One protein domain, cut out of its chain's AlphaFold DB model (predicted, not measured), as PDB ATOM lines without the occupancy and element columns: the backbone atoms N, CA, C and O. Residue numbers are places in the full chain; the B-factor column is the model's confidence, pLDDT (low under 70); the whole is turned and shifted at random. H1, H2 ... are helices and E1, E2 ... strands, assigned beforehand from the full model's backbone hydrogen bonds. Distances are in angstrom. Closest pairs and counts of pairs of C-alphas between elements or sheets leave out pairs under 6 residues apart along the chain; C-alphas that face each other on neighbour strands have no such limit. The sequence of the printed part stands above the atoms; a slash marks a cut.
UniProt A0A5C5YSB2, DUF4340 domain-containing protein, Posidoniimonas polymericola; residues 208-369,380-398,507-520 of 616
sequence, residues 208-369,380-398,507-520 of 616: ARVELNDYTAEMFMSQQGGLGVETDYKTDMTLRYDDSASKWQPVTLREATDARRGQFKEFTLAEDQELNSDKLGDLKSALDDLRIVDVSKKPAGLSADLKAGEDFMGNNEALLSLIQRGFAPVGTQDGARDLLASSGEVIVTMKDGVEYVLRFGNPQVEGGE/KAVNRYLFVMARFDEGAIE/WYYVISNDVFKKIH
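This is residues 208 to 369, 380 to 398 and 507 to 520 of the 616 residues of the protein "DUF4340 domain-containing protein" of Posidoniimonas polymericola (UniProt A0A5C5YSB2). A long, twisted and curled sheet of nine strands has H1 and H4 packed against each other on one side, and elsewhere it curls round H3. The small hairpin E7 and E8 packs on the sheet beside H3, with the short helix H2 beyond. The printed part has 195 residues, with four named helices and twelve named strands in the order E1 E2 E3 E4 E5 H1 E6 H2 H3 E7 E8 E9 E10 E11 E12 H4. The sheet runs E4 E3 E2 E1 E9 E10 E11 E12 E6, all antiparallel; the class is mixed, helices and strands. The whole is compact, with a radius of gyration of the C-alphas of 17.7 A and spans of 52 by 36 by 35 A.

E1, residues 208 to 221, is 39.4 A long and begins at C-alpha 208 (8.750, 35.627, -19.815). E2, residues 227 to 242, is 42.2 A long and bends by 65 degrees at residue 230. E3 is residues 247 to 258, 31.6 A; E4 263 to 266; E5 273 to 275; H1 277 to 288, 16.8 A. E6 is residues 294 to 297, H2 310 to 313, H3 316 to 324, E7 327 to 331, E8 337 to 341 and E9 345 to 350. E10, residues 354 to 365, is 32.5 A long and bends by 59 degrees at residue 362. E11 is residues 382 to 392, 32.2 A; E12 507 to 512; H4 513 to 519, ending at C-alpha 519 (3.698, 25.619, -9.036).

E1 to E4 form a meander, each strand the antiparallel neighbour of the one before, with N 265 and O 255 at 2.9 A, N 249 and O 240 at 2.8 A, and N 212 and O 237 at 2.8 A. Next come E1 and E9 (N 211 and O 347, 2.8 A), the hairpin E9 and E10 (N 350 and O 354, 2.8 A), E10 and E11 (N 355 and O 391, 2.8 A), E11 and E12 (N 386 and O 509, 2.8 A), and E12 and E6 (N 508 and O 296, 2.8 A). H4 is on the sheet at a height of 6.9 A, over none of its strands. H1 only grazes the sheet and touches H4, closest at the C-alphas of Leu 283 and Ile 519, 5.0 A, at a steep tilt of 66 degrees, opposite ways. H3 is on the sheet, which curls round it; H2 and H3 only just touch, with 3 pairs of C-alphas within 8 A, only at the corner. In the hairpin E7 and E8, N 330 and O 338 are 2.8 A apart; the closest C-alphas of E8 and E10, Ala 341 and Gly 361, are 5.4 A apart. E5 pairs with no named strand. In H1, H3 and H4 every O i to N i+4 pair is within hydrogen-bond range; H2 is too short for one.

The farthest C-alphas, Gln 224 and Ser 244, are 56.2 A apart. Residues 370 to 379 and 399 to 506 are not printed, with C-alpha gaps of 16.6 A and 32.7 A. The link from E6 to H2 is long. Mean pLDDT of the printed part is 87.6; residues 301, 303 to 311, 332 to 336, 365 to 369 and 380 to 381 are under 70.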
ATOM      1  N   ALA A 208       8.979  35.650 -18.374       95.88
ATOM      2  CA  ALA A 208       8.750  35.627 -19.815       95.88
ATOM      3  C   ALA A 208       8.101  34.313 -20.272       95.88
ATOM      4  O   ALA A 208       7.163  34.327 -21.074       95.88
ATOM      5  N   ARG A 209       8.584  33.172 -19.766       97.62
ATOM      6  CA  ARG A 209       8.166  31.829 -20.191       97.62
ATOM      7  C   ARG A 209       8.127  30.875 -19.001       97.62
ATOM      8  O   ARG A 209       8.938  30.995 -18.089       97.62
ATOM      9  N   VAL A 210       7.186  29.937 -19.025       98.19
ATOM     10  CA  VAL A 210       7.154  28.786 -18.117       98.19
ATOM     11  C   VAL A 210       7.041  27.499 -18.920       98.19
ATOM     12  O   VAL A 210       6.279  27.429 -19.886       98.19
ATOM     13  N   GLU A 211       7.797  26.490 -18.517       98.38
ATOM     14  CA  GLU A 211       7.744  25.127 -19.041       98.38
ATOM     15  C   GLU A 211       7.299  24.205 -17.908       98.38
ATOM     16  O   GLU A 211       7.853  24.243 -16.810       98.38
ATOM     17  N   LEU A 212       6.250  23.426 -18.158       98.25
ATOM     18  CA  LEU A 212       5.573  22.576 -17.186       98.25
ATOM     19  C   LEU A 212       5.703  21.121 -17.646       98.25
ATOM     20  O   LEU A 212       4.977  20.679 -18.542       98.25
ATOM     21  N   ASN A 213       6.634  20.395 -17.029       97.19
ATOM     22  CA  ASN A 213       6.921  18.993 -17.315       97.19
ATOM     23  C   ASN A 213       6.246  18.117 -16.250       97.19
ATOM     24  O   ASN A 213       6.835  17.813 -15.211       97.19
ATOM     25  N   ASP A 214       5.003  17.711 -16.514       96.88
ATOM     26  CA  ASP A 214       4.214  16.860 -15.617       96.88
ATOM     27  C   ASP A 214       4.529  15.387 -15.884       96.88
ATOM     28  O   ASP A 214       4.169  14.812 -16.923       96.88
ATOM     29  N   TYR A 215       5.221  14.778 -14.930       95.94
ATOM     30  CA  TYR A 215       5.525  13.359 -14.921       95.94
ATOM     31  C   TYR A 215       5.748  12.870 -13.491       95.94
ATOM     32  O   TYR A 215       6.091  13.633 -12.589       95.94
ATOM     33  N   THR A 216       5.607  11.565 -13.285       96.06
ATOM     34  CA  THR A 216       6.009  10.907 -12.037       96.06
ATOM     35  C   THR A 216       7.072   9.864 -12.325       96.06
ATOM     36  O   THR A 216       6.947   9.123 -13.296       96.06
ATOM     37  N   ALA A 217       8.120   9.790 -11.510       94.00
ATOM     38  CA  ALA A 217       9.181   8.804 -11.661       94.00
ATOM     39  C   ALA A 217       9.389   8.008 -10.372       94.00
ATOM     40  O   ALA A 217       9.671   8.566  -9.311       94.00
ATOM     41  N   GLU A 218       9.297   6.688 -10.488       91.56
ATOM     42  CA  GLU A 218       9.632   5.745  -9.433       91.56
ATOM     43  C   GLU A 218      11.079   5.288  -9.594       91.56
ATOM     44  O   GLU A 218      11.508   4.830 -10.656       91.56
ATOM     45  N   MET A 219      11.844   5.417  -8.516       88.25
ATOM     46  CA  MET A 219      13.263   5.085  -8.471       88.25
ATOM     47  C   MET A 219      13.440   3.877  -7.559       88.25
ATOM     48  O   MET A 219      13.000   3.890  -6.410       88.25
ATOM     49  N   PHE A 220      14.088   2.827  -8.050       83.50
ATOM     50  CA  PHE A 220      14.276   1.594  -7.294       83.50
ATOM     51  C   PHE A 220      15.656   0.993  -7.532       83.50
ATOM     52  O   PHE A 220      16.259   1.137  -8.592       83.50
ATOM     53  N   MET A 221      16.159   0.260  -6.544       82.00
ATOM     54  CA  MET A 221      17.368  -0.538  -6.722       82.00
ATOM     55  C   MET A 221      16.989  -1.854  -7.399       82.00
ATOM     56  O   MET A 221      16.217  -2.647  -6.861       82.00
ATOM     57  N   SER A 222      17.517  -2.097  -8.596       81.06
ATOM     58  CA  SER A 222      17.325  -3.378  -9.277       81.06
ATOM     59  C   SER A 222      18.010  -4.513  -8.509       81.06
ATOM     60  O   SER A 222      19.001  -4.308  -7.806       81.06
ATOM     61  N   GLN A 223      17.548  -5.752  -8.708       78.25
ATOM     62  CA  GLN A 223      18.160  -6.939  -8.085       78.25
ATOM     63  C   GLN A 223      19.628  -7.173  -8.496       78.25
ATOM     64  O   GLN A 223      20.317  -7.976  -7.874       78.25
ATOM     65  N   GLN A 224      20.111  -6.489  -9.538       78.06
ATOM     66  CA  GLN A 224      21.505  -6.526  -9.993       78.06
ATOM     67  C   GLN A 224      22.358  -5.379  -9.418       78.06
ATOM     68  O   GLN A 224      23.524  -5.253  -9.777       78.06
ATOM     69  N   GLY A 225      21.796  -4.545  -8.535       72.31
ATOM     70  CA  GLY A 225      22.500  -3.445  -7.867       72.31
ATOM     71  C   GLY A 225      22.567  -2.134  -8.658       72.31
ATOM     72  O   GLY A 225      23.163  -1.179  -8.175       72.31
ATOM     73  N   GLY A 226      21.955  -2.060  -9.845       79.12
ATOM     74  CA  GLY A 226      21.833  -0.817 -10.617       79.12
ATOM     75  C   GLY A 226      20.572  -0.022 -10.266       79.12
ATOM     76  O   GLY A 226      19.550  -0.623  -9.927       79.12
ATOM     77  N   LEU A 227      20.632   1.305 -10.393       82.56
ATOM     78  CA  LEU A 227      19.474   2.194 -10.267       82.56
ATOM     79  C   LEU A 227      18.508   1.979 -11.442       82.56
ATOM     80  O   LEU A 227      18.867   2.201 -12.598       82.56
ATOM     81  N   GLY A 228      17.300   1.517 -11.138       86.75
ATOM     82  CA  GLY A 228      16.167   1.470 -12.050       86.75
ATOM     83  C   GLY A 228      15.298   2.710 -11.877       86.75
ATOM     84  O   GLY A 228      15.097   3.185 -10.760       86.75
ATOM     85  N   VAL A 229      14.793   3.226 -12.992       89.06
ATOM     86  CA  VAL A 229      13.862   4.352 -13.026       89.06
ATOM     87  C   VAL A 229      12.713   3.977 -13.949       89.06
ATOM     88  O   VAL A 229      12.946   3.589 -15.095       89.06
ATOM     89  N   GLU A 230      11.488   4.090 -13.453       90.94
ATOM     90  CA  GLU A 230      10.272   3.998 -14.258       90.94
ATOM     91  C   GLU A 230       9.565   5.350 -14.226       90.94
ATOM     92  O   GLU A 230       9.216   5.844 -13.161       90.94
ATOM     93  N   THR A 231       9.388   5.969 -15.393       92.69
ATOM     94  CA  THR A 231       8.740   7.279 -15.524       92.69
ATOM     95  C   THR A 231       7.390   7.134 -16.210       92.69
ATOM     96  O   THR A 231       7.259   6.375 -17.169       92.69
ATOM     97  N   ASP A 232       6.413   7.888 -15.726       95.56
ATOM     98  CA  ASP A 232       5.079   8.053 -16.289       95.56
ATOM     99  C   ASP A 232       4.902   9.526 -16.682       95.56
ATOM    100  O   ASP A 232       4.617  10.386 -15.845       95.56
ATOM    101  N   TYR A 233       5.169   9.834 -17.953       95.44
ATOM    102  CA  TYR A 233       5.000  11.174 -18.518       95.44
ATOM    103  C   TYR A 233       3.526  11.466 -18.802       95.44
ATOM    104  O   TYR A 233       2.834  10.627 -19.378       95.44
ATOM    105  N   LYS A 234       3.062  12.680 -18.481       96.62
ATOM    106  CA  LYS A 234       1.676  13.110 -18.721       96.62
ATOM    107  C   LYS A 234       1.604  14.235 -19.742       96.62
ATOM    108  O   LYS A 234       1.025  14.046 -20.816       96.62
ATOM    109  N   THR A 235       2.212  15.380 -19.442       97.12
ATOM    110  CA  THR A 235       2.206  16.551 -20.328       97.12
ATOM    111  C   THR A 235       3.510  17.327 -20.296       97.12
ATOM    112  O   THR A 235       4.181  17.386 -19.273       97.12
ATOM    113  N   ASP A 236       3.813  17.949 -21.429       97.25
ATOM    114  CA  ASP A 236       4.895  18.914 -21.632       97.25
ATOM    115  C   ASP A 236       4.233  20.165 -22.227       97.25
ATOM    116  O   ASP A 236       3.630  20.117 -23.309       97.25
ATOM    117  N   MET A 237       4.222  21.260 -21.469       98.31
ATOM    118  CA  MET A 237       3.566  22.503 -21.869       98.31
ATOM    119  C   MET A 237       4.503  23.688 -21.694       98.31
ATOM    120  O   MET A 237       4.990  23.943 -20.599       98.31
ATOM    121  N   THR A 238       4.661  24.483 -22.747       98.44
ATOM    122  CA  THR A 238       5.399  25.747 -22.705       98.44
ATOM    123  C   THR A 238       4.436  26.897 -22.936       98.44
ATOM    124  O   THR A 238       3.739  26.945 -23.954       98.44
ATOM    125  N   LEU A 239       4.414  27.849 -22.009       98.25
ATOM    126  CA  LEU A 239       3.576  29.040 -22.062       98.25
ATOM    127  C   LEU A 239       4.460  30.285 -22.015       98.25
ATOM    128  O   LEU A 239       5.407  30.352 -21.235       98.25
ATOM    129  N   ARG A 240       4.134  31.296 -22.818       97.25
ATOM    130  CA  ARG A 240       4.809  32.600 -22.820       97.25
ATOM    131  C   ARG A 240       3.851  33.679 -22.345       97.25
ATOM    132  O   ARG A 240       2.683  33.680 -22.737       97.25
ATOM    133  N   TYR A 241       4.337  34.605 -21.532       96.38
ATOM    134  CA  TYR A 241       3.576  35.786 -21.153       96.38
ATOM    135  C   TYR A 241       3.711  36.862 -22.239       96.38
ATOM    136  O   TYR A 241       4.817  37.208 -22.645       96.38
ATOM    137  N   ASP A 242       2.586  37.367 -22.743       94.69
ATOM    138  CA  ASP A 242       2.543  38.498 -23.671       94.69
ATOM    139  C   ASP A 242       2.220  39.769 -22.881       94.69
ATOM    140  O   ASP A 242       1.085  39.950 -22.435       94.69
ATOM    141  N   ASP A 243       3.212  40.647 -22.715       91.75
ATOM    142  CA  ASP A 243       3.057  41.916 -21.997       91.75
ATOM    143  C   ASP A 243       2.072  42.870 -22.689       91.75
ATOM    144  O   ASP A 243       1.295  43.554 -22.019       91.75
ATOM    145  N   SER A 244       2.048  42.882 -24.026       93.19
ATOM    146  CA  SER A 244       1.188  43.782 -24.811       93.19
ATOM    147  C   SER A 244      -0.287  43.423 -24.661       93.19
ATOM    148  O   SER A 244      -1.145  44.303 -24.606       93.19
ATOM    149  N   ALA A 245      -0.586  42.127 -24.588       93.25
ATOM    150  CA  ALA A 245      -1.933  41.620 -24.357       93.25
ATOM    151  C   ALA A 245      -2.228  41.312 -22.876       93.25
ATOM    152  O   ALA A 245      -3.348  40.908 -22.561       93.25
ATOM    153  N   SER A 246      -1.232  41.471 -21.997       93.75
ATOM    154  CA  SER A 246      -1.265  41.146 -20.565       93.75
ATOM    155  C   SER A 246      -1.837  39.753 -20.267       93.75
ATOM    156  O   SER A 246      -2.608  39.568 -19.323       93.75
ATOM    157  N   LYS A 247      -1.488  38.758 -21.092       94.94
ATOM    158  CA  LYS A 247      -2.051  37.402 -21.013       94.94
ATOM    159  C   LYS A 247      -1.035  36.328 -21.378       94.94
ATOM    160  O   LYS A 247      -0.130  36.552 -22.176       94.94
ATOM    161  N   TRP A 248      -1.246  35.132 -20.844       97.06
ATOM    162  CA  TRP A 248      -0.499  33.945 -21.245       97.06
ATOM    163  C   TRP A 248      -0.909  33.463 -22.641       97.06
ATOM    164  O   TRP A 248      -2.071  33.567 -23.040       97.06
ATOM    165  N   GLN A 249       0.056  32.918 -23.378       97.25
ATOM    166  CA  GLN A 249      -0.123  32.301 -24.688       97.25
ATOM    167  C   GLN A 249       0.561  30.931 -24.715       97.25
ATOM    168  O   GLN A 249       1.692  30.817 -24.236       97.25
ATOM    169  N   PRO A 250      -0.075  29.897 -25.290       97.25
ATOM    170  CA  PRO A 250       0.590  28.621 -25.491       97.25
ATOM    171  C   PRO A 250       1.666  28.756 -26.574       97.25
ATOM    172  O   PRO A 250       1.409  29.309 -27.644       97.25
ATOM    173  N   VAL A 251       2.861  28.243 -26.293       96.88
ATOM    174  CA  VAL A 251       3.937  28.064 -27.279       96.88
ATOM    175  C   VAL A 251       3.882  26.637 -27.812       96.88
ATOM    176  O   VAL A 251       3.753  26.437 -29.016       96.88
ATOM    177  N   THR A 252       3.894  25.654 -26.911       97.62
ATOM    178  CA  THR A 252       3.745  24.228 -27.224       97.62
ATOM    179  C   THR A 252       2.863  23.569 -26.177       97.62
ATOM    180  O   THR A 252       3.013  23.820 -24.985       97.62
ATOM    181  N   LEU A 253       1.942  22.712 -26.616       98.06
ATOM    182  CA  LEU A 253       1.116  21.887 -25.736       98.06
ATOM    183  C   LEU A 253       1.216  20.440 -26.199       98.06
ATOM    184  O   LEU A 253       0.834  20.117 -27.326       98.06
ATOM    185  N   ARG A 254       1.746  19.567 -25.348       97.81
ATOM    186  CA  ARG A 254       1.992  18.167 -25.677       97.81
ATOM    187  C   ARG A 254       1.417  17.243 -24.618       97.81
ATOM    188  O   ARG A 254       1.548  17.483 -23.421       97.81
ATOM    189  N   GLU A 255       0.797  16.162 -25.075       96.44
ATOM    190  CA  GLU A 255       0.305  15.072 -24.230       96.44
ATOM    191  C   GLU A 255       1.068  13.783 -24.538       96.44
ATOM    192  O   GLU A 255       1.434  13.523 -25.691       96.44
ATOM    193  N   ALA A 256       1.336  12.979 -23.513       95.62
ATOM    194  CA  ALA A 256       2.031  11.715 -23.687       95.62
ATOM    195  C   ALA A 256       1.147  10.702 -24.436       95.62
ATOM    196  O   ALA A 256       0.026  10.397 -24.033       95.62
ATOM    197  N   THR A 257       1.667  10.140 -25.528       94.56
ATOM    198  CA  THR A 257       1.043   9.016 -26.250       94.56
ATOM    199  C   THR A 257       1.551   7.661 -25.773       94.56
ATOM    200  O   THR A 257       0.848   6.661 -25.889       94.56
ATOM    201  N   ASP A 258       2.780   7.627 -25.256       91.12
ATOM    202  CA  ASP A 258       3.354   6.489 -24.539       91.12
ATOM    203  C   ASP A 258       4.108   7.039 -23.326       91.12
ATOM    204  O   ASP A 258       5.247   7.509 -23.437       91.12
ATOM    205  N   ALA A 259       3.429   7.004 -22.178       87.81
ATOM    206  CA  ALA A 259       3.889   7.598 -20.932       87.81
ATOM    207  C   ALA A 259       5.192   6.979 -20.410       87.81
ATOM    208  O   ALA A 259       5.953   7.661 -19.741       87.81
ATOM    209  N   ARG A 260       5.514   5.730 -20.774       89.25
ATOM    210  CA  ARG A 260       6.755   5.063 -20.340       89.25
ATOM    211  C   ARG A 260       7.949   5.343 -21.239       89.25
ATOM    212  O   ARG A 260       9.088   5.087 -20.857       89.25
ATOM    213  N   ARG A 261       7.702   5.804 -22.466       84.69
ATOM    214  CA  ARG A 261       8.748   6.050 -23.469       84.69
ATOM    215  C   ARG A 261       9.034   7.527 -23.708       84.69
ATOM    216  O   ARG A 261       9.870   7.821 -24.557       84.69
ATOM    217  N   GLY A 262       8.339   8.429 -23.012       86.25
ATOM    218  CA  GLY A 262       8.464   9.873 -23.227       86.25
ATOM    219  C   GLY A 262       8.090  10.279 -24.651       86.25
ATOM    220  O   GLY A 262       8.728  11.147 -25.239       86.25
ATOM    221  N   GLN A 263       7.108   9.596 -25.250       92.50
ATOM    222  CA  GLN A 263       6.614   9.950 -26.579       92.50
ATOM    223  C   GLN A 263       5.412  10.866 -26.440       92.50
ATOM    224  O   GLN A 263       4.435  10.509 -25.781       92.50
ATOM    225  N   PHE A 264       5.479  12.009 -27.111       94.94
ATOM    226  CA  PHE A 264       4.492  13.067 -27.008       94.94
ATOM    227  C   PHE A 264       3.835  13.366 -28.350       94.94
ATOM    228  O   PHE A 264       4.454  13.249 -29.412       94.94
ATOM    229  N   LYS A 265       2.584  13.820 -28.290       96.88
ATOM    230  CA  LYS A 265       1.855  14.385 -29.420       96.88
ATOM    231  C   LYS A 265       1.424  15.805 -29.089       96.88
ATOM    232  O   LYS A 265       0.859  16.064 -28.031       96.88
ATOM    233  N   GLU A 266       1.668  16.710 -30.026       97.50
ATOM    234  CA  GLU A 266       1.242  18.099 -29.916       97.50
ATOM    235  C   GLU A 266      -0.268  18.246 -30.151       97.50
ATOM    236  O   GLU A 266      -0.852  17.576 -31.014       97.50
ATOM    237  N   PHE A 267      -0.898  19.130 -29.383       95.81
ATOM    238  CA  PHE A 267      -2.301  19.500 -29.518       95.81
ATOM    239  C   PHE A 267      -2.475  21.021 -29.432       95.81
ATOM    240  O   PHE A 267      -1.571  21.758 -29.054       95.81
ATOM    241  N   THR A 268      -3.657  21.502 -29.809       95.88
ATOM    242  CA  THR A 268      -4.044  22.915 -29.680       95.88
ATOM    243  C   THR A 268      -5.288  23.019 -28.807       95.88
ATOM    244  O   THR A 268      -6.016  22.036 -28.647       95.88
ATOM    245  N   LEU A 269      -5.518  24.194 -28.219       95.00
ATOM    246  CA  LEU A 269      -6.725  24.454 -27.436       95.00
ATOM    247  C   LEU A 269      -7.965  24.320 -28.329       95.00
ATOM    248  O   LEU A 269      -7.992  24.859 -29.438       95.00
ATOM    249  N   ALA A 270      -8.987  23.616 -27.843       93.94
ATOM    250  CA  ALA A 270     -10.269  23.538 -28.533       93.94
ATOM    251  C   ALA A 270     -10.985  24.905 -28.552       93.94
ATOM    252  O   ALA A 270     -10.662  25.809 -27.779       93.94
ATOM    253  N   GLU A 271     -11.973  25.077 -29.437       93.56
ATOM    254  CA  GLU A 271     -12.702  26.349 -29.578       93.56
ATOM    255  C   GLU A 271     -13.402  26.782 -28.280       93.56
ATOM    256  O   GLU A 271     -13.487  27.978 -27.996       93.56
ATOM    257  N   ASP A 272     -13.845  25.819 -27.476       94.75
ATOM    258  CA  ASP A 272     -14.495  25.979 -26.175       94.75
ATOM    259  C   ASP A 272     -13.512  25.981 -24.993       94.75
ATOM    260  O   ASP A 272     -13.946  26.027 -23.847       94.75
ATOM    261  N   GLN A 273     -12.200  25.958 -25.245       96.31
ATOM    262  CA  GLN A 273     -11.160  25.950 -24.215       96.31
ATOM    263  C   GLN A 273     -10.318  27.225 -24.227       96.31
ATOM    264  O   GLN A 273     -10.091  27.853 -25.265       96.31
ATOM    265  N   GLU A 274      -9.812  27.588 -23.054       96.31
ATOM    266  CA  GLU A 274      -8.854  28.670 -22.858       96.31
ATOM    267  C   GLU A 274      -7.845  28.342 -21.754       96.31
ATOM    268  O   GLU A 274      -8.028  27.403 -20.976       96.31
ATOM    269  N   LEU A 275      -6.762  29.120 -21.695       97.69
ATOM    270  CA  LEU A 275      -5.828  29.042 -20.579       97.69
ATOM    271  C   LEU A 275      -6.489  29.572 -19.306       97.69
ATOM    272  O   LEU A 275      -7.157  30.606 -19.311       97.69
ATOM    273  N   ASN A 276      -6.258  28.880 -18.201       97.75
ATOM    274  CA  ASN A 276      -6.764  29.255 -16.899       97.75
ATOM    275  C   ASN A 276      -5.915  30.386 -16.299       97.75
ATOM    276  O   ASN A 276      -4.884  30.148 -15.668       97.75
ATOM    277  N   SER A 277      -6.348  31.630 -16.506       96.06
ATOM    278  CA  SER A 277      -5.659  32.823 -16.000       96.06
ATOM    279  C   SER A 277      -5.490  32.829 -14.484       96.06
ATOM    280  O   SER A 277      -4.481  33.334 -14.003       96.06
ATOM    281  N   ASP A 278      -6.451  32.266 -13.751       96.56
ATOM    282  CA  ASP A 278      -6.459  32.285 -12.288       96.56
ATOM    283  C   ASP A 278      -5.348  31.373 -11.758       96.56
ATOM    284  O   ASP A 278      -4.480  31.815 -11.012       96.56
ATOM    285  N   LYS A 279      -5.282  30.133 -12.264       97.75
ATOM    286  CA  LYS A 279      -4.222  29.173 -11.912       97.75
ATOM    287  C   LYS A 279      -2.834  29.641 -12.330       97.75
ATOM    288  O   LYS A 279      -1.874  29.463 -11.590       97.75
ATOM    289  N   LEU A 280      -2.715  30.267 -13.500       97.25
ATOM    290  CA  LEU A 280      -1.440  30.825 -13.954       97.25
ATOM    291  C   LEU A 280      -1.043  32.094 -13.179       97.25
ATOM    292  O   LEU A 280       0.141  32.417 -13.102       97.25
ATOM    293  N   GLY A 281      -2.009  32.817 -12.608       96.25
ATOM    294  CA  GLY A 281      -1.769  33.894 -11.649       96.25
ATOM    295  C   GLY A 281      -1.281  33.357 -10.305       96.25
ATOM    296  O   GLY A 281      -0.282  33.847  -9.786       96.25
ATOM    297  N   ASP A 282      -1.916  32.301  -9.792       96.69
ATOM    298  CA  ASP A 282      -1.485  31.612  -8.570       96.69
ATOM    299  C   ASP A 282      -0.065  31.046  -8.703       96.69
ATOM    300  O   ASP A 282       0.719  31.165  -7.765       96.69
ATOM    301  N   LEU A 283       0.284  30.493  -9.871       97.06
ATOM    302  CA  LEU A 283       1.647  30.069 -10.210       97.06
ATOM    303  C   LEU A 283       2.639  31.224 -10.065       97.06
ATOM    304  O   LEU A 283       3.654  31.078  -9.392       97.06
ATOM    305  N   LYS A 284       2.346  32.380 -10.679       94.75
ATOM    306  CA  LYS A 284       3.205  33.570 -10.603       94.75
ATOM    307  C   LYS A 284       3.434  34.011  -9.156       94.75
ATOM    308  O   LYS A 284       4.578  34.233  -8.780       94.75
ATOM    309  N   SER A 285       2.369  34.099  -8.363       94.75
ATOM    310  CA  SER A 285       2.456  34.478  -6.948       94.75
ATOM    311  C   SER A 285       3.209  33.434  -6.120       94.75
ATOM    312  O   SER A 285       4.014  33.786  -5.275       94.75
ATOM    313  N   ALA A 286       3.000  32.140  -6.381       95.31
ATOM    314  CA  ALA A 286       3.684  31.069  -5.658       95.31
ATOM    315  C   ALA A 286       5.185  30.981  -5.974       95.31
ATOM    316  O   ALA A 286       5.940  30.481  -5.145       95.31
ATOM    317  N   LEU A 287       5.609  31.430  -7.158       95.31
ATOM    318  CA  LEU A 287       7.024  31.538  -7.511       95.31
ATOM    319  C   LEU A 287       7.711  32.737  -6.827       95.31
ATOM    320  O   LEU A 287       8.899  32.640  -6.540       95.31
ATOM    321  N   ASP A 288       6.979  33.829  -6.574       92.94
ATOM    322  CA  ASP A 288       7.434  34.990  -5.780       92.94
ATOM    323  C   ASP A 288       7.552  34.620  -4.296       92.94
ATOM    324  O   ASP A 288       8.603  34.733  -3.679       92.94
ATOM    325  N   ASP A 289       6.469  34.068  -3.746       89.31
ATOM    326  CA  ASP A 289       6.326  33.734  -2.330       89.31
ATOM    327  C   ASP A 289       6.832  32.312  -2.023       89.31
ATOM    328  O   ASP A 289       6.278  31.609  -1.164       89.31
ATOM    329  N   LEU A 290       7.843  31.830  -2.753       91.75
ATOM    330  CA  LEU A 290       8.357  30.474  -2.570       91.75
ATOM    331  C   LEU A 290       9.169  30.394  -1.275       91.75
ATOM    332  O   LEU A 290      10.388  30.573  -1.253       91.75
ATOM    333  N   ARG A 291       8.455  30.058  -0.201       87.00
ATOM    334  CA  ARG A 291       8.998  29.855   1.142       87.00
ATOM    335  C   ARG A 291       9.474  28.430   1.356       87.00
ATOM    336  O   ARG A 291       8.825  27.463   0.948       87.00
ATOM    337  N   ILE A 292      10.599  28.319   2.048       88.69
ATOM    338  CA  ILE A 292      11.202  27.047   2.439       88.69
ATOM    339  C   ILE A 292      10.845  26.736   3.889       88.69
ATOM    340  O   ILE A 292      10.971  27.591   4.750       88.69
ATOM    341  N   VAL A 293      10.398  25.511   4.133       87.88
ATOM    342  CA  VAL A 293      10.006  24.989   5.453       87.88
ATOM    343  C   VAL A 293      11.200  24.317   6.132       87.88
ATOM    344  O   VAL A 293      11.358  24.330   7.348       87.88
ATOM    345  N   ASP A 294      12.078  23.715   5.327       88.50
ATOM    346  CA  ASP A 294      13.297  23.076   5.805       88.50
ATOM    347  C   ASP A 294      14.378  23.057   4.710       88.50
ATOM    348  O   ASP A 294      14.113  23.265   3.521       88.50
ATOM    349  N   VAL A 295      15.614  22.781   5.115       91.00
ATOM    350  CA  VAL A 295      16.778  22.625   4.250       91.00
ATOM    351  C   VAL A 295      17.640  21.459   4.701       91.00
ATOM    352  O   VAL A 295      17.797  21.163   5.886       91.00
ATOM    353  N   SER A 296      18.280  20.813   3.735       87.31
ATOM    354  CA  SER A 296      19.292  19.800   4.007       87.31
ATOM    355  C   SER A 296      20.488  20.007   3.107       87.31
ATOM    356  O   SER A 296      20.345  20.181   1.900       87.31
ATOM    357  N   LYS A 297      21.688  19.867   3.667       87.69
ATOM    358  CA  LYS A 297      22.913  19.917   2.874       87.69
ATOM    359  C   LYS A 297      22.953  18.782   1.848       87.69
ATOM    360  O   LYS A 297      22.579  17.638   2.143       87.69
ATOM    361  N   LYS A 298      23.406  19.101   0.641       86.44
ATOM    362  CA  LYS A 298      23.717  18.134  -0.406       86.44
ATOM    363  C   LYS A 298      24.975  17.346  -0.025       86.44
ATOM    364  O   LYS A 298      25.898  17.910   0.564       86.44
ATOM    365  N   PRO A 299      25.039  16.038  -0.334       78.12
ATOM    366  CA  PRO A 299      26.277  15.288  -0.196       78.12
ATOM    367  C   PRO A 299      27.383  15.896  -1.064       78.12
ATOM    368  O   PRO A 299      27.123  16.361  -2.176       78.12
ATOM    369  N   ALA A 300      28.624  15.840  -0.579       72.94
ATOM    370  CA  ALA A 300      29.780  16.273  -1.356       72.94
ATOM    371  C   ALA A 300      29.858  15.515  -2.698       72.94
ATOM    372  O   ALA A 300      29.613  14.309  -2.753       72.94
ATOM    373  N   GLY A 301      30.203  16.224  -3.775       65.81
ATOM    374  CA  GLY A 301      30.320  15.656  -5.126       65.81
ATOM    375  C   GLY A 301      29.064  15.780  -5.999       65.81
ATOM    376  O   GLY A 301      29.151  15.544  -7.206       65.81
ATOM    377  N   LEU A 302      27.924  16.201  -5.438       70.56
ATOM    378  CA  LEU A 302      26.785  16.671  -6.225       70.56
ATOM    379  C   LEU A 302      26.983  18.164  -6.519       70.56
ATOM    380  O   LEU A 302      26.719  19.006  -5.667       70.56
ATOM    381  N   SER A 303      27.535  18.480  -7.691       59.88
ATOM    382  CA  SER A 303      27.812  19.866  -8.085       59.88
ATOM    383  C   SER A 303      26.530  20.650  -8.403       59.88
ATOM    384  O   SER A 303      25.501  20.062  -8.749       59.88
ATOM    385  N   ALA A 304      26.613  21.984  -8.321       56.81
ATOM    386  CA  ALA A 304      25.531  22.910  -8.674       56.81
ATOM    387  C   ALA A 304      25.011  22.712 -10.114       56.81
ATOM    388  O   ALA A 304      23.827  22.910 -10.370       56.81
ATOM    389  N   ASP A 305      25.866  22.220 -11.018       53.66
ATOM    390  CA  ASP A 305      25.546  21.983 -12.431       53.66
ATOM    391  C   ASP A 305      25.129  20.536 -12.734       53.66
ATOM    392  O   ASP A 305      25.258  20.079 -13.872       53.66
ATOM    393  N   LEU A 306      24.685  19.776 -11.725       59.06
ATOM    394  CA  LEU A 306      24.106  18.430 -11.882       59.06
ATOM    395  C   LEU A 306      25.032  17.359 -12.465       59.06
ATOM    396  O   LEU A 306      24.633  16.208 -12.661       59.06
ATOM    397  N   LYS A 307      26.307  17.688 -12.662       62.00
ATOM    398  CA  LYS A 307      27.340  16.716 -12.992       62.00
ATOM    399  C   LYS A 307      27.707  16.009 -11.699       62.00
ATOM    400  O   LYS A 307      28.588  16.452 -10.961       62.00
ATOM    401  N   ALA A 308      26.986  14.931 -11.407       59.19
ATOM    402  CA  ALA A 308      27.425  13.945 -10.434       59.19
ATOM    403  C   ALA A 308      28.804  13.441 -10.885       59.19
ATOM    404  O   ALA A 308      28.912  12.731 -11.888       59.19
ATOM    405  N   GLY A 309      29.861  13.882 -10.197       61.28
ATOM    406  CA  GLY A 309      31.221  13.427 -10.480       61.28
ATOM    407  C   GLY A 309      31.346  11.917 -10.266       61.28
ATOM    408  O   GLY A 309      30.531  11.317  -9.560       61.28
ATOM    409  N   GLU A 310      32.373  11.288 -10.842       63.84
ATOM    410  CA  GLU A 310      32.634   9.854 -10.623       63.84
ATOM    411  C   GLU A 310      32.730   9.516  -9.122       63.84
ATOM    412  O   GLU A 310      32.204   8.491  -8.684       63.84
ATOM    413  N   ASP A 311      33.277  10.435  -8.321       64.69
ATOM    414  CA  ASP A 311      33.383  10.311  -6.864       64.69
ATOM    415  C   ASP A 311      32.020  10.256  -6.150       64.69
ATOM    416  O   ASP A 311      31.864   9.525  -5.171       64.69
ATOM    417  N   PHE A 312      31.003  10.976  -6.644       73.62
ATOM    418  CA  PHE A 312      29.645  10.915  -6.086       73.62
ATOM    419  C   PHE A 312      28.993   9.563  -6.377       73.62
ATOM    420  O   PHE A 312      28.371   8.964  -5.503       73.62
ATOM    421  N   MET A 313      29.172   9.053  -7.598       73.12
ATOM    422  CA  MET A 313      28.610   7.768  -8.025       73.12
ATOM    423  C   MET A 313      29.204   6.584  -7.250       73.12
ATOM    424  O   MET A 313      28.530   5.570  -7.078       73.12
ATOM    425  N   GLY A 314      30.445   6.712  -6.767       73.94
ATOM    426  CA  GLY A 314      31.080   5.736  -5.880       73.94
ATOM    427  C   GLY A 314      30.586   5.785  -4.429       73.94
ATOM    428  O   GLY A 314      30.879   4.872  -3.655       73.94
ATOM    429  N   ASN A 315      29.834   6.821  -4.042       82.19
ATOM    430  CA  ASN A 315      29.293   6.973  -2.699       82.19
ATOM    431  C   ASN A 315      27.844   6.467  -2.630       82.19
ATOM    432  O   ASN A 315      26.880   7.215  -2.808       82.19
ATOM    433  N   ASN A 316      27.694   5.178  -2.317       82.19
ATOM    434  CA  ASN A 316      26.385   4.530  -2.215       82.19
ATOM    435  C   ASN A 316      25.445   5.220  -1.211       82.19
ATOM    436  O   ASN A 316      24.242   5.256  -1.443       82.19
ATOM    437  N   GLU A 317      25.963   5.764  -0.108       83.06
ATOM    438  CA  GLU A 317      25.149   6.450   0.903       83.06
ATOM    439  C   GLU A 317      24.588   7.772   0.364       83.06
ATOM    440  O   GLU A 317      23.393   8.044   0.499       83.06
ATOM    441  N   ALA A 318      25.422   8.553  -0.326       82.88
ATOM    442  CA  ALA A 318      25.001   9.787  -0.981       82.88
ATOM    443  C   ALA A 318      23.952   9.528  -2.073       82.88
ATOM    444  O   ALA A 318      22.952  10.245  -2.151       82.88
ATOM    445  N   LEU A 319      24.145   8.475  -2.873       82.69
ATOM    446  CA  LEU A 319      23.199   8.073  -3.911       82.69
ATOM    447  C   LEU A 319      21.865   7.596  -3.319       82.69
ATOM    448  O   LEU A 319      20.807   8.002  -3.792       82.69
ATOM    449  N   LEU A 320      21.894   6.774  -2.265       84.12
ATOM    450  CA  LEU A 320      20.678   6.329  -1.580       84.12
ATOM    451  C   LEU A 320      19.924   7.502  -0.950       84.12
ATOM    452  O   LEU A 320      18.704   7.564  -1.068       84.12
ATOM    453  N   SER A 321      20.632   8.452  -0.334       86.25
ATOM    454  CA  SER A 321      20.030   9.671   0.217       86.25
ATOM    455  C   SER A 321      19.356  10.518  -0.870       86.25
ATOM    456  O   SER A 321      18.241  11.005  -0.674       86.25
ATOM    457  N   LEU A 322      19.993  10.651  -2.038       87.50
ATOM    458  CA  LEU A 322      19.440  11.345  -3.203       87.50
ATOM    459  C   LEU A 322      18.150  10.664  -3.705       87.50
ATOM    460  O   LEU A 322      17.125  11.328  -3.854       87.50
ATOM    461  N   ILE A 323      18.172   9.335  -3.865       89.00
ATOM    462  CA  ILE A 323      17.014   8.532  -4.300       89.00
ATOM    463  C   ILE A 323      15.867   8.609  -3.289       89.00
ATOM    464  O   ILE A 323      14.715   8.787  -3.678       89.00
ATOM    465  N   GLN A 324      16.160   8.522  -1.987       88.56
ATOM    466  CA  GLN A 324      15.153   8.652  -0.927       88.56
ATOM    467  C   GLN A 324      14.445  10.010  -0.975       88.56
ATOM    468  O   GLN A 324      13.233  10.081  -0.767       88.56
ATOM    469  N   ARG A 325      15.178  11.073  -1.320       90.88
ATOM    470  CA  ARG A 325      14.632  12.421  -1.532       90.88
ATOM    471  C   ARG A 325      13.898  12.577  -2.865       90.88
ATOM    472  O   ARG A 325      13.281  13.612  -3.085       90.88
ATOM    473  N   GLY A 326      13.896  11.555  -3.720       92.25
ATOM    474  CA  GLY A 326      13.187  11.542  -4.999       92.25
ATOM    475  C   GLY A 326      13.986  12.145  -6.144       92.25
ATOM    476  O   GLY A 326      13.397  12.741  -7.040       92.25
ATOM    477  N   PHE A 327      15.311  12.016  -6.113       91.56
ATOM    478  CA  PHE A 327      16.179  12.452  -7.198       91.56
ATOM    479  C   PHE A 327      17.098  11.313  -7.655       91.56
ATOM    480  O   PHE A 327      17.564  10.506  -6.852       91.56
ATOM    481  N   ALA A 328      17.382  11.242  -8.951       88.44
ATOM    482  CA  ALA A 328      18.218  10.198  -9.532       88.44
ATOM    483  C   ALA A 328      19.122  10.763 -10.632       88.44
ATOM    484  O   ALA A 328      18.623  11.444 -11.527       88.44
ATOM    485  N   PRO A 329      20.432  10.461 -10.632       85.44
ATOM    486  CA  PRO A 329      21.289  10.813 -11.748       85.44
ATOM    487  C   PRO A 329      20.937   9.922 -12.945       85.44
ATOM    488  O   PRO A 329      20.996   8.692 -12.869       85.44
ATOM    489  N   VAL A 330      20.593  10.540 -14.067       82.81
ATOM    490  CA  VAL A 330      20.282   9.881 -15.335       82.81
ATOM    491  C   VAL A 330      21.301  10.286 -16.397       82.81
ATOM    492  O   VAL A 330      21.855  11.382 -16.389       82.81
ATOM    493  N   GLY A 331      21.626   9.363 -17.302       74.44
ATOM    494  CA  GLY A 331      22.473   9.685 -18.451       74.44
ATOM    495  C   GLY A 331      21.682  10.450 -19.507       74.44
ATOM    496  O   GLY A 331      20.575  10.047 -19.854       74.44
ATOM    497  N   THR A 332      22.268  11.511 -20.045       68.44
ATOM    498  CA  THR A 332      21.784  12.193 -21.252       68.44
ATOM    499  C   THR A 332      22.347  11.515 -22.506       68.44
ATOM    500  O   THR A 332      23.324  10.761 -22.430       68.44
ATOM    501  N   GLN A 333      21.750  11.777 -23.676       61.91
ATOM    502  CA  GLN A 333      22.238  11.236 -24.957       61.91
ATOM    503  C   GLN A 333      23.671  11.681 -25.288       61.91
ATOM    504  O   GLN A 333      24.409  10.917 -25.907       61.91
ATOM    505  N   ASP A 334      24.087  12.853 -24.803       57.53
ATOM    506  CA  ASP A 334      25.422  13.422 -25.023       57.53
ATOM    507  C   ASP A 334      26.477  12.903 -24.030       57.53
ATOM    508  O   ASP A 334      27.604  13.393 -23.978       57.53
ATOM    509  N   GLY A 335      26.125  11.916 -23.199       58.81
ATOM    510  CA  GLY A 335      27.016  11.339 -22.190       58.81
ATOM    511  C   GLY A 335      27.174  12.186 -20.922       58.81
ATOM    512  O   GLY A 335      27.766  11.710 -19.951       58.81
ATOM    513  N   ALA A 336      26.604  13.396 -20.885       61.28
ATOM    514  CA  ALA A 336      26.463  14.172 -19.657       61.28
ATOM    515  C   ALA A 336      25.474  13.490 -18.696       61.28
ATOM    516  O   ALA A 336      24.619  12.703 -19.111       61.28
ATOM    517  N   ARG A 337      25.590  13.775 -17.401       70.25
ATOM    518  CA  ARG A 337      24.647  13.308 -16.382       70.25
ATOM    519  C   ARG A 337      23.713  14.458 -16.031       70.25
ATOM    520  O   ARG A 337      24.192  15.563 -15.805       70.25
ATOM    521  N   ASP A 338      22.417  14.180 -16.030       77.88
ATOM    522  CA  ASP A 338      21.363  15.082 -15.566       77.88
ATOM    523  C   ASP A 338      20.676  14.449 -14.347       77.88
ATOM    524  O   ASP A 338      20.913  13.284 -14.022       77.88
ATOM    525  N   LEU A 339      19.841  15.200 -13.646       86.44
ATOM    526  CA  LEU A 339      19.137  14.759 -12.450       86.44
ATOM    527  C   LEU A 339      17.638  14.684 -12.715       86.44
ATOM    528  O   LEU A 339      16.979  15.707 -12.868       86.44
ATOM    529  N   LEU A 340      17.089  13.477 -12.700       90.88
ATOM    530  CA  LEU A 340      15.654  13.264 -12.786       90.88
ATOM    531  C   LEU A 340      15.011  13.426 -11.406       90.88
ATOM    532  O   LEU A 340      15.485  12.846 -10.428       90.88
ATOM    533  N   ALA A 341      13.919  14.182 -11.341       94.88
ATOM    534  CA  ALA A 341      13.068  14.316 -10.157       94.88
ATOM    535  C   ALA A 341      11.945  13.266 -10.140       94.88
ATOM    536  O   ALA A 341      11.563  12.771 -11.194       94.88
ATOM    537  N   SER A 342      11.384  12.931  -8.981       95.25
ATOM    538  CA  SER A 342      10.280  11.964  -8.892       95.25
ATOM    539  C   SER A 342       8.909  12.555  -9.222       95.25
ATOM    540  O   SER A 342       7.998  11.800  -9.548       95.25
ATOM    541  N   SER A 343       8.739  13.877  -9.140       94.94
ATOM    542  CA  SER A 343       7.435  14.553  -9.224       94.94
ATOM    543  C   SER A 343       7.464  15.763 -10.160       94.94
ATOM    544  O   SER A 343       7.035  16.850  -9.784       94.94
ATOM    545  N   GLY A 344       7.988  15.578 -11.368       95.06
ATOM    546  CA  GLY A 344       7.959  16.606 -12.400       95.06
ATOM    547  C   GLY A 344       9.011  17.706 -12.248       95.06
ATOM    548  O   GLY A 344       9.821  17.739 -11.311       95.06
ATOM    549  N   GLU A 345       8.985  18.619 -13.211       96.12
ATOM    550  CA  GLU A 345       9.891  19.760 -13.314       96.12
ATOM    551  C   GLU A 345       9.131  20.988 -13.827       96.12
ATOM    552  O   GLU A 345       8.270  20.887 -14.702       96.12
ATOM    553  N   VAL A 346       9.456  22.158 -13.281       98.12
ATOM    554  CA  VAL A 346       8.987  23.452 -13.780       98.12
ATOM    555  C   VAL A 346      10.195  24.316 -14.089       98.12
ATOM    556  O   VAL A 346      11.084  24.466 -13.252       98.12
ATOM    557  N   ILE A 347      10.221  24.895 -15.286       98.00
ATOM    558  CA  ILE A 347      11.287  25.795 -15.711       98.00
ATOM    559  C   ILE A 347      10.705  27.186 -15.927       98.00
ATOM    560  O   ILE A 347       9.701  27.343 -16.617       98.00
ATOM    561  N   VAL A 348      11.314  28.197 -15.312       98.12
ATOM    562  CA  VAL A 348      10.845  29.585 -15.353       98.12
ATOM    563  C   VAL A 348      11.920  30.446 -15.993       98.12
ATOM    564  O   VAL A 348      12.963  30.685 -15.387       98.12
ATOM    565  N   THR A 349      11.660  30.931 -17.203       97.88
ATOM    566  CA  THR A 349      12.570  31.819 -17.928       97.88
ATOM    567  C   THR A 349      12.160  33.273 -17.699       97.88
ATOM    568  O   THR A 349      11.017  33.672 -17.957       97.88
ATOM    569  N   MET A 350      13.113  34.076 -17.245       97.19
ATOM    570  CA  MET A 350      12.969  35.504 -16.990       97.19
ATOM    571  C   MET A 350      13.353  36.331 -18.225       97.19
ATOM    572  O   MET A 350      14.108  35.885 -19.089       97.19
ATOM    573  N   LYS A 351      12.874  37.577 -18.299       94.75
ATOM    574  CA  LYS A 351      13.192  38.533 -19.380       94.75
ATOM    575  C   LYS A 351      14.678  38.911 -19.460       94.75
ATOM    576  O   LYS A 351      15.136  39.373 -20.500       94.75
ATOM    577  N   ASP A 352      15.423  38.733 -18.372       94.06
ATOM    578  CA  ASP A 352      16.875  38.932 -18.304       94.06
ATOM    579  C   ASP A 352      17.676  37.668 -18.679       94.06
ATOM    580  O   ASP A 352      18.894  37.639 -18.509       94.06
ATOM    581  N   GLY A 353      17.007  36.633 -19.203       94.94
ATOM    582  CA  GLY A 353      17.621  35.389 -19.668       94.94
ATOM    583  C   GLY A 353      18.007  34.418 -18.557       94.94
ATOM    584  O   GLY A 353      18.511  33.334 -18.846       94.94
ATOM    585  N   VAL A 354      17.768  34.767 -17.289       97.19
ATOM    586  CA  VAL A 354      17.928  33.826 -16.179       97.19
ATOM    587  C   VAL A 354      16.801  32.805 -16.225       97.19
ATOM    588  O   VAL A 354      15.631  33.156 -16.358       97.19
ATOM    589  N   GLU A 355      17.148  31.534 -16.086       96.81
ATOM    590  CA  GLU A 355      16.196  30.438 -16.113       96.81
ATOM    591  C   GLU A 355      16.309  29.588 -14.850       96.81
ATOM    592  O   GLU A 355      17.354  28.998 -14.580       96.81
ATOM    593  N   TYR A 356      15.227  29.526 -14.077       96.81
ATOM    594  CA  TYR A 356      15.137  28.735 -12.853       96.81
ATOM    595  C   TYR A 356      14.589  27.354 -13.176       96.81
ATOM    596  O   TYR A 356      13.495  27.239 -13.722       96.81
ATOM    597  N   VAL A 357      15.321  26.309 -12.802       95.88
ATOM    598  CA  VAL A 357      14.893  24.916 -12.950       95.88
ATOM    599  C   VAL A 357      14.486  24.394 -11.575       95.88
ATOM    600  O   VAL A 357      15.325  24.257 -10.681       95.88
ATOM    601  N   LEU A 358      13.193  24.116 -11.409       96.69
ATOM    602  CA  LEU A 358      12.579  23.617 -10.181       96.69
ATOM    603  C   LEU A 358      12.215  22.146 -10.362       96.69
ATOM    604  O   LEU A 358      11.344  21.799 -11.157       96.69
ATOM    605  N   ARG A 359      12.879  21.269  -9.614       95.75
ATOM    606  CA  ARG A 359      12.698  19.815  -9.680       95.75
ATOM    607  C   ARG A 359      12.130  19.300  -8.374       95.75
ATOM    608  O   ARG A 359      12.737  19.496  -7.319       95.75
ATOM    609  N   PHE A 360      10.998  18.611  -8.439       96.31
ATOM    610  CA  PHE A 360      10.275  18.202  -7.239       96.31
ATOM    611  C   PHE A 360      10.516  16.729  -6.918       96.31
ATOM    612  O   PHE A 360      10.293  15.837  -7.735       96.31
ATOM    613  N   GLY A 361      10.986  16.486  -5.702       94.81
ATOM    614  CA  GLY A 361      11.289  15.165  -5.182       94.81
ATOM    615  C   GLY A 361      10.113  14.525  -4.446       94.81
ATOM    616  O   GLY A 361       8.938  14.885  -4.605       94.81
ATOM    617  N   ASN A 362      10.457  13.553  -3.606       92.56
ATOM    618  CA  ASN A 362       9.500  12.795  -2.816       92.56
ATOM    619  C   ASN A 362       8.858  13.669  -1.728       92.56
ATOM    620  O   ASN A 362       9.481  14.622  -1.246       92.56
ATOM    621  N   PRO A 363       7.622  13.344  -1.315       89.56
ATOM    622  CA  PRO A 363       7.033  13.955  -0.140       89.56
ATOM    623  C   PRO A 363       7.835  13.589   1.116       89.56
ATOM    624  O   PRO A 363       8.261  12.446   1.296       89.56
ATOM    625  N   GLN A 364       8.009  14.563   1.996       82.12
ATOM    626  CA  GLN A 364       8.479  14.402   3.360       82.12
ATOM    627  C   GLN A 364       7.265  14.503   4.283       82.12
ATOM    628  O   GLN A 364       6.554  15.506   4.280       82.12
ATOM    629  N   VAL A 365       7.034  13.463   5.077       66.31
ATOM    630  CA  VAL A 365       6.083  13.513   6.192       66.31
ATOM    631  C   VAL A 365       6.866  14.011   7.404       66.31
ATOM    632  O   VAL A 365       7.917  13.446   7.716       66.31
ATOM    633  N   GLU A 366       6.417  15.090   8.047       55.88
ATOM    634  CA  GLU A 366       7.018  15.519   9.315       55.88
ATOM    635  C   GLU A 366       6.898  14.411  10.367       55.88
ATOM    636  O   GLU A 366       5.916  13.669  10.397       55.88
ATOM    637  N   GLY A 367       7.936  14.271  11.196       42.94
ATOM    638  CA  GLY A 367       8.143  13.163  12.127       42.94
ATOM    639  C   GLY A 367       7.153  13.093  13.289       42.94
ATOM    640  O   GLY A 367       7.555  13.210  14.441       42.94
ATOM    641  N   GLY A 368       5.886  12.815  13.001       32.34
ATOM    642  CA  GLY A 368       5.037  12.040  13.889       32.34
ATOM    643  C   GLY A 368       5.263  10.564  13.588       32.34
ATOM    644  O   GLY A 368       5.193  10.150  12.428       32.34
ATOM    645  N   GLU A 369       5.546   9.757  14.611       25.67
ATOM    646  CA  GLU A 369       5.360   8.311  14.504       25.67
ATOM    647  C   GLU A 369       4.015   8.053  13.822       25.67
ATOM    648  O   GLU A 369       3.009   8.675  14.168       25.67
ATOM    649  N   LYS A 380      -2.121  18.845   4.332       50.97
ATOM    650  CA  LYS A 380      -1.328  19.989   4.800       50.97
ATOM    651  C   LYS A 380      -0.064  19.627   5.591       50.97
ATOM    652  O   LYS A 380       0.779  20.495   5.763       50.97
ATOM    653  N   ALA A 381       0.082  18.389   6.067       60.22
ATOM    654  CA  ALA A 381       1.270  17.925   6.804       60.22
ATOM    655  C   ALA A 381       2.328  17.277   5.890       60.22
ATOM    656  O   ALA A 381       3.291  16.661   6.351       60.22
ATOM    657  N   VAL A 382       2.119  17.363   4.575       82.25
ATOM    658  CA  VAL A 382       3.057  16.862   3.580       82.25
ATOM    659  C   VAL A 382       3.911  18.029   3.112       82.25
ATOM    660  O   VAL A 382       3.405  19.007   2.566       82.25
ATOM    661  N   ASN A 383       5.216  17.902   3.293       89.94
ATOM    662  CA  ASN A 383       6.198  18.769   2.665       89.94
ATOM    663  C   ASN A 383       6.826  18.037   1.479       89.94
ATOM    664  O   ASN A 383       6.632  16.833   1.305       89.94
ATOM    665  N   ARG A 384       7.563  18.734   0.619       92.00
ATOM    666  CA  ARG A 384       8.189  18.123  -0.555       92.00
ATOM    667  C   ARG A 384       9.590  18.650  -0.767       92.00
ATOM    668  O   ARG A 384       9.816  19.855  -0.704       92.00
ATOM    669  N   TYR A 385      10.512  17.740  -1.071       94.00
ATOM    670  CA  TYR A 385      11.858  18.130  -1.459       94.00
ATOM    671  C   TYR A 385      11.847  18.880  -2.791       94.00
ATOM    672  O   TYR A 385      11.180  18.484  -3.747       94.00
ATOM    673  N   LEU A 386      12.638  19.938  -2.861       94.69
ATOM    674  CA  LEU A 386      12.835  20.780  -4.023       94.69
ATOM    675  C   LEU A 386      14.337  20.881  -4.299       94.69
ATOM    676  O   LEU A 386      15.140  21.224  -3.426       94.69
ATOM    677  N   PHE A 387      14.706  20.590  -5.539       92.81
ATOM    678  CA  PHE A 387      16.008  20.919  -6.089       92.81
ATOM    679  C   PHE A 387      15.851  22.153  -6.979       92.81
ATOM    680  O   PHE A 387      15.004  22.167  -7.873       92.81
ATOM    681  N   VAL A 388      16.672  23.173  -6.728       93.19
ATOM    682  CA  VAL A 388      16.690  24.427  -7.491       93.19
ATOM    683  C   VAL A 388      18.070  24.628  -8.096       93.19
ATOM    684  O   VAL A 388      19.085  24.385  -7.437       93.19
ATOM    685  N   MET A 389      18.095  25.098  -9.337       91.44
ATOM    686  CA  MET A 389      19.281  25.651  -9.983       91.44
ATOM    687  C   MET A 389      18.889  26.782 -10.934       91.44
ATOM    688  O   MET A 389      17.724  26.906 -11.318       91.44
ATOM    689  N   ALA A 390      19.879  27.562 -11.350       94.12
ATOM    690  CA  ALA A 390      19.749  28.559 -12.395       94.12
ATOM    691  C   ALA A 390      20.615  28.192 -13.610       94.12
ATOM    692  O   ALA A 390      21.725  27.673 -13.476       94.12
ATOM    693  N   ARG A 391      20.124  28.499 -14.812       94.31
ATOM    694  CA  ARG A 391      20.898  28.490 -16.061       94.31
ATOM    695  C   ARG A 391      20.630  29.761 -16.863       94.31
ATOM    696  O   ARG A 391      19.713  30.510 -16.544       94.31
ATOM    697  N   PHE A 392      21.458  30.034 -17.867       95.69
ATOM    698  CA  PHE A 392      21.308  31.212 -18.724       95.69
ATOM    699  C   PHE A 392      20.799  30.802 -20.111       95.69
ATOM    700  O   PHE A 392      21.467  30.023 -20.793       95.69
ATOM    701  N   ASP A 393      19.650  31.340 -20.528       95.19
ATOM    702  CA  ASP A 393      19.097  31.213 -21.881       95.19
ATOM    703  C   ASP A 393      19.346  32.512 -22.664       95.19
ATOM    704  O   ASP A 393      18.601  33.487 -22.561       95.19
ATOM    705  N   GLU A 394      20.401  32.534 -23.484       92.62
ATOM    706  CA  GLU A 394      20.696  33.681 -24.359       92.62
ATOM    707  C   GLU A 394      19.577  33.926 -25.386       92.62
ATOM    708  O   GLU A 394      19.370  35.060 -25.820       92.62
ATOM    709  N   GLY A 395      18.832  32.879 -25.759       91.56
ATOM    710  CA  GLY A 395      17.710  32.963 -26.690       91.56
ATOM    711  C   GLY A 395      16.499  33.700 -26.122       91.56
ATOM    712  O   GLY A 395      15.658  34.160 -26.895       91.56
ATOM    713  N   ALA A 396      16.419  33.853 -24.799       89.88
ATOM    714  CA  ALA A 396      15.392  34.652 -24.144       89.88
ATOM    715  C   ALA A 396      15.677  36.165 -24.207       89.88
ATOM    716  O   ALA A 396      14.760  36.961 -24.010       89.88
ATOM    717  N   ILE A 397      16.914  36.575 -24.523       90.81
ATOM    718  CA  ILE A 397      17.260  37.986 -24.725       90.81
ATOM    719  C   ILE A 397      16.984  38.376 -26.176       90.81
ATOM    720  O   ILE A 397      17.614  37.866 -27.108       90.81
ATOM    721  N   GLU A 398      16.092  39.344 -26.377       87.06
ATOM    722  CA  GLU A 398      15.834  39.904 -27.702       87.06
ATOM    723  C   GLU A 398      17.108  40.533 -28.283       87.06
ATOM    724  O   GLU A 398      17.711  41.440 -27.700       87.06
ATOM    725  N   TRP A 507      22.424  23.038  -1.129       89.94
ATOM    726  CA  TRP A 507      21.199  22.767  -0.368       89.94
ATOM    727  C   TRP A 507      20.108  22.073  -1.184       89.94
ATOM    728  O   TRP A 507      19.845  22.419  -2.335       89.94
ATOM    729  N   TYR A 508      19.451  21.095  -0.565       88.56
ATOM    730  CA  TYR A 508      18.071  20.739  -0.874       88.56
ATOM    731  C   TYR A 508      17.151  21.633  -0.068       88.56
ATOM    732  O   TYR A 508      17.415  21.893   1.109       88.56
ATOM    733  N   TYR A 509      16.047  22.011  -0.690       92.56
ATOM    734  CA  TYR A 509      14.989  22.766  -0.052       92.56
ATOM    735  C   TYR A 509      13.798  21.860   0.197       92.56
ATOM    736  O   TYR A 509      13.636  20.824  -0.449       92.56
ATOM    737  N   VAL A 510      12.964  22.253   1.142       92.12
ATOM    738  CA  VAL A 510      11.701  21.603   1.440       92.12
ATOM    739  C   VAL A 510      10.631  22.677   1.390       92.12
ATOM    740  O   VAL A 510      10.759  23.704   2.049       92.12
ATOM    741  N   ILE A 511       9.596  22.454   0.590       92.81
ATOM    742  CA  ILE A 511       8.464  23.371   0.429       92.81
ATOM    743  C   ILE A 511       7.175  22.700   0.891       92.81
ATOM    744  O   ILE A 511       7.070  21.470   0.875       92.81
ATOM    745  N   SER A 512       6.173  23.494   1.257       91.19
ATOM    746  CA  SER A 512       4.857  22.946   1.581       91.19
ATOM    747  C   SER A 512       4.189  22.342   0.340       91.19
ATOM    748  O   SER A 512       4.369  22.810  -0.792       91.19
ATOM    749  N   ASN A 513       3.372  21.305   0.535       89.88
ATOM    750  CA  ASN A 513       2.606  20.701  -0.558       89.88
ATOM    751  C   ASN A 513       1.601  21.685  -1.190       89.88
ATOM    752  O   ASN A 513       1.286  21.562  -2.374       89.88
ATOM    753  N   ASP A 514       1.146  22.693  -0.444       91.06
ATOM    754  CA  ASP A 514       0.287  23.764  -0.964       91.06
ATOM    755  C   ASP A 514       1.022  24.649  -1.981       91.06
ATOM    756  O   ASP A 514       0.467  24.954  -3.039       91.06
ATOM    757  N   VAL A 515       2.275  25.028  -1.703       92.88
ATOM    758  CA  VAL A 515       3.121  25.763  -2.661       92.88
ATOM    759  C   VAL A 515       3.427  24.880  -3.869       92.88
ATOM    760  O   VAL A 515       3.251  25.316  -5.007       92.88
ATOM    761  N   PHE A 516       3.777  23.609  -3.644       94.00
ATOM    762  CA  PHE A 516       3.998  22.643  -4.722       94.00
ATOM    763  C   PHE A 516       2.803  22.555  -5.681       94.00
ATOM    764  O   PHE A 516       2.992  22.691  -6.884       94.00
ATOM    765  N   LYS A 517       1.572  22.399  -5.175       93.94
ATOM    766  CA  LYS A 517       0.353  22.296  -6.002       93.94
ATOM    767  C   LYS A 517       0.059  23.557  -6.825       93.94
ATOM    768  O   LYS A 517      -0.612  23.464  -7.849       93.94
ATOM    769  N   LYS A 518       0.519  24.733  -6.385       96.06
ATOM    770  CA  LYS A 518       0.377  25.993  -7.137       96.06
ATOM    771  C   LYS A 518       1.426  26.144  -8.237       96.06
ATOM    772  O   LYS A 518       1.157  26.818  -9.225       96.06
ATOM    773  N   ILE A 519       2.600  25.532  -8.067       96.62
ATOM    774  CA  ILE A 519       3.698  25.619  -9.036       96.62
ATOM    775  C   ILE A 519       3.644  24.468 -10.050       96.62
ATOM    776  O   ILE A 519       3.724  24.686 -11.256       96.62
ATOM    777  N   HIS A 520       3.473  23.236  -9.572       95.44
ATOM    778  CA  HIS A 520       3.382  22.032 -10.391       95.44
ATOM    779  C   HIS A 520       1.956  21.864 -10.938       95.44
ATOM    780  O   HIS A 520       1.137  21.111 -10.400       95.44
TER     781      HIS A 520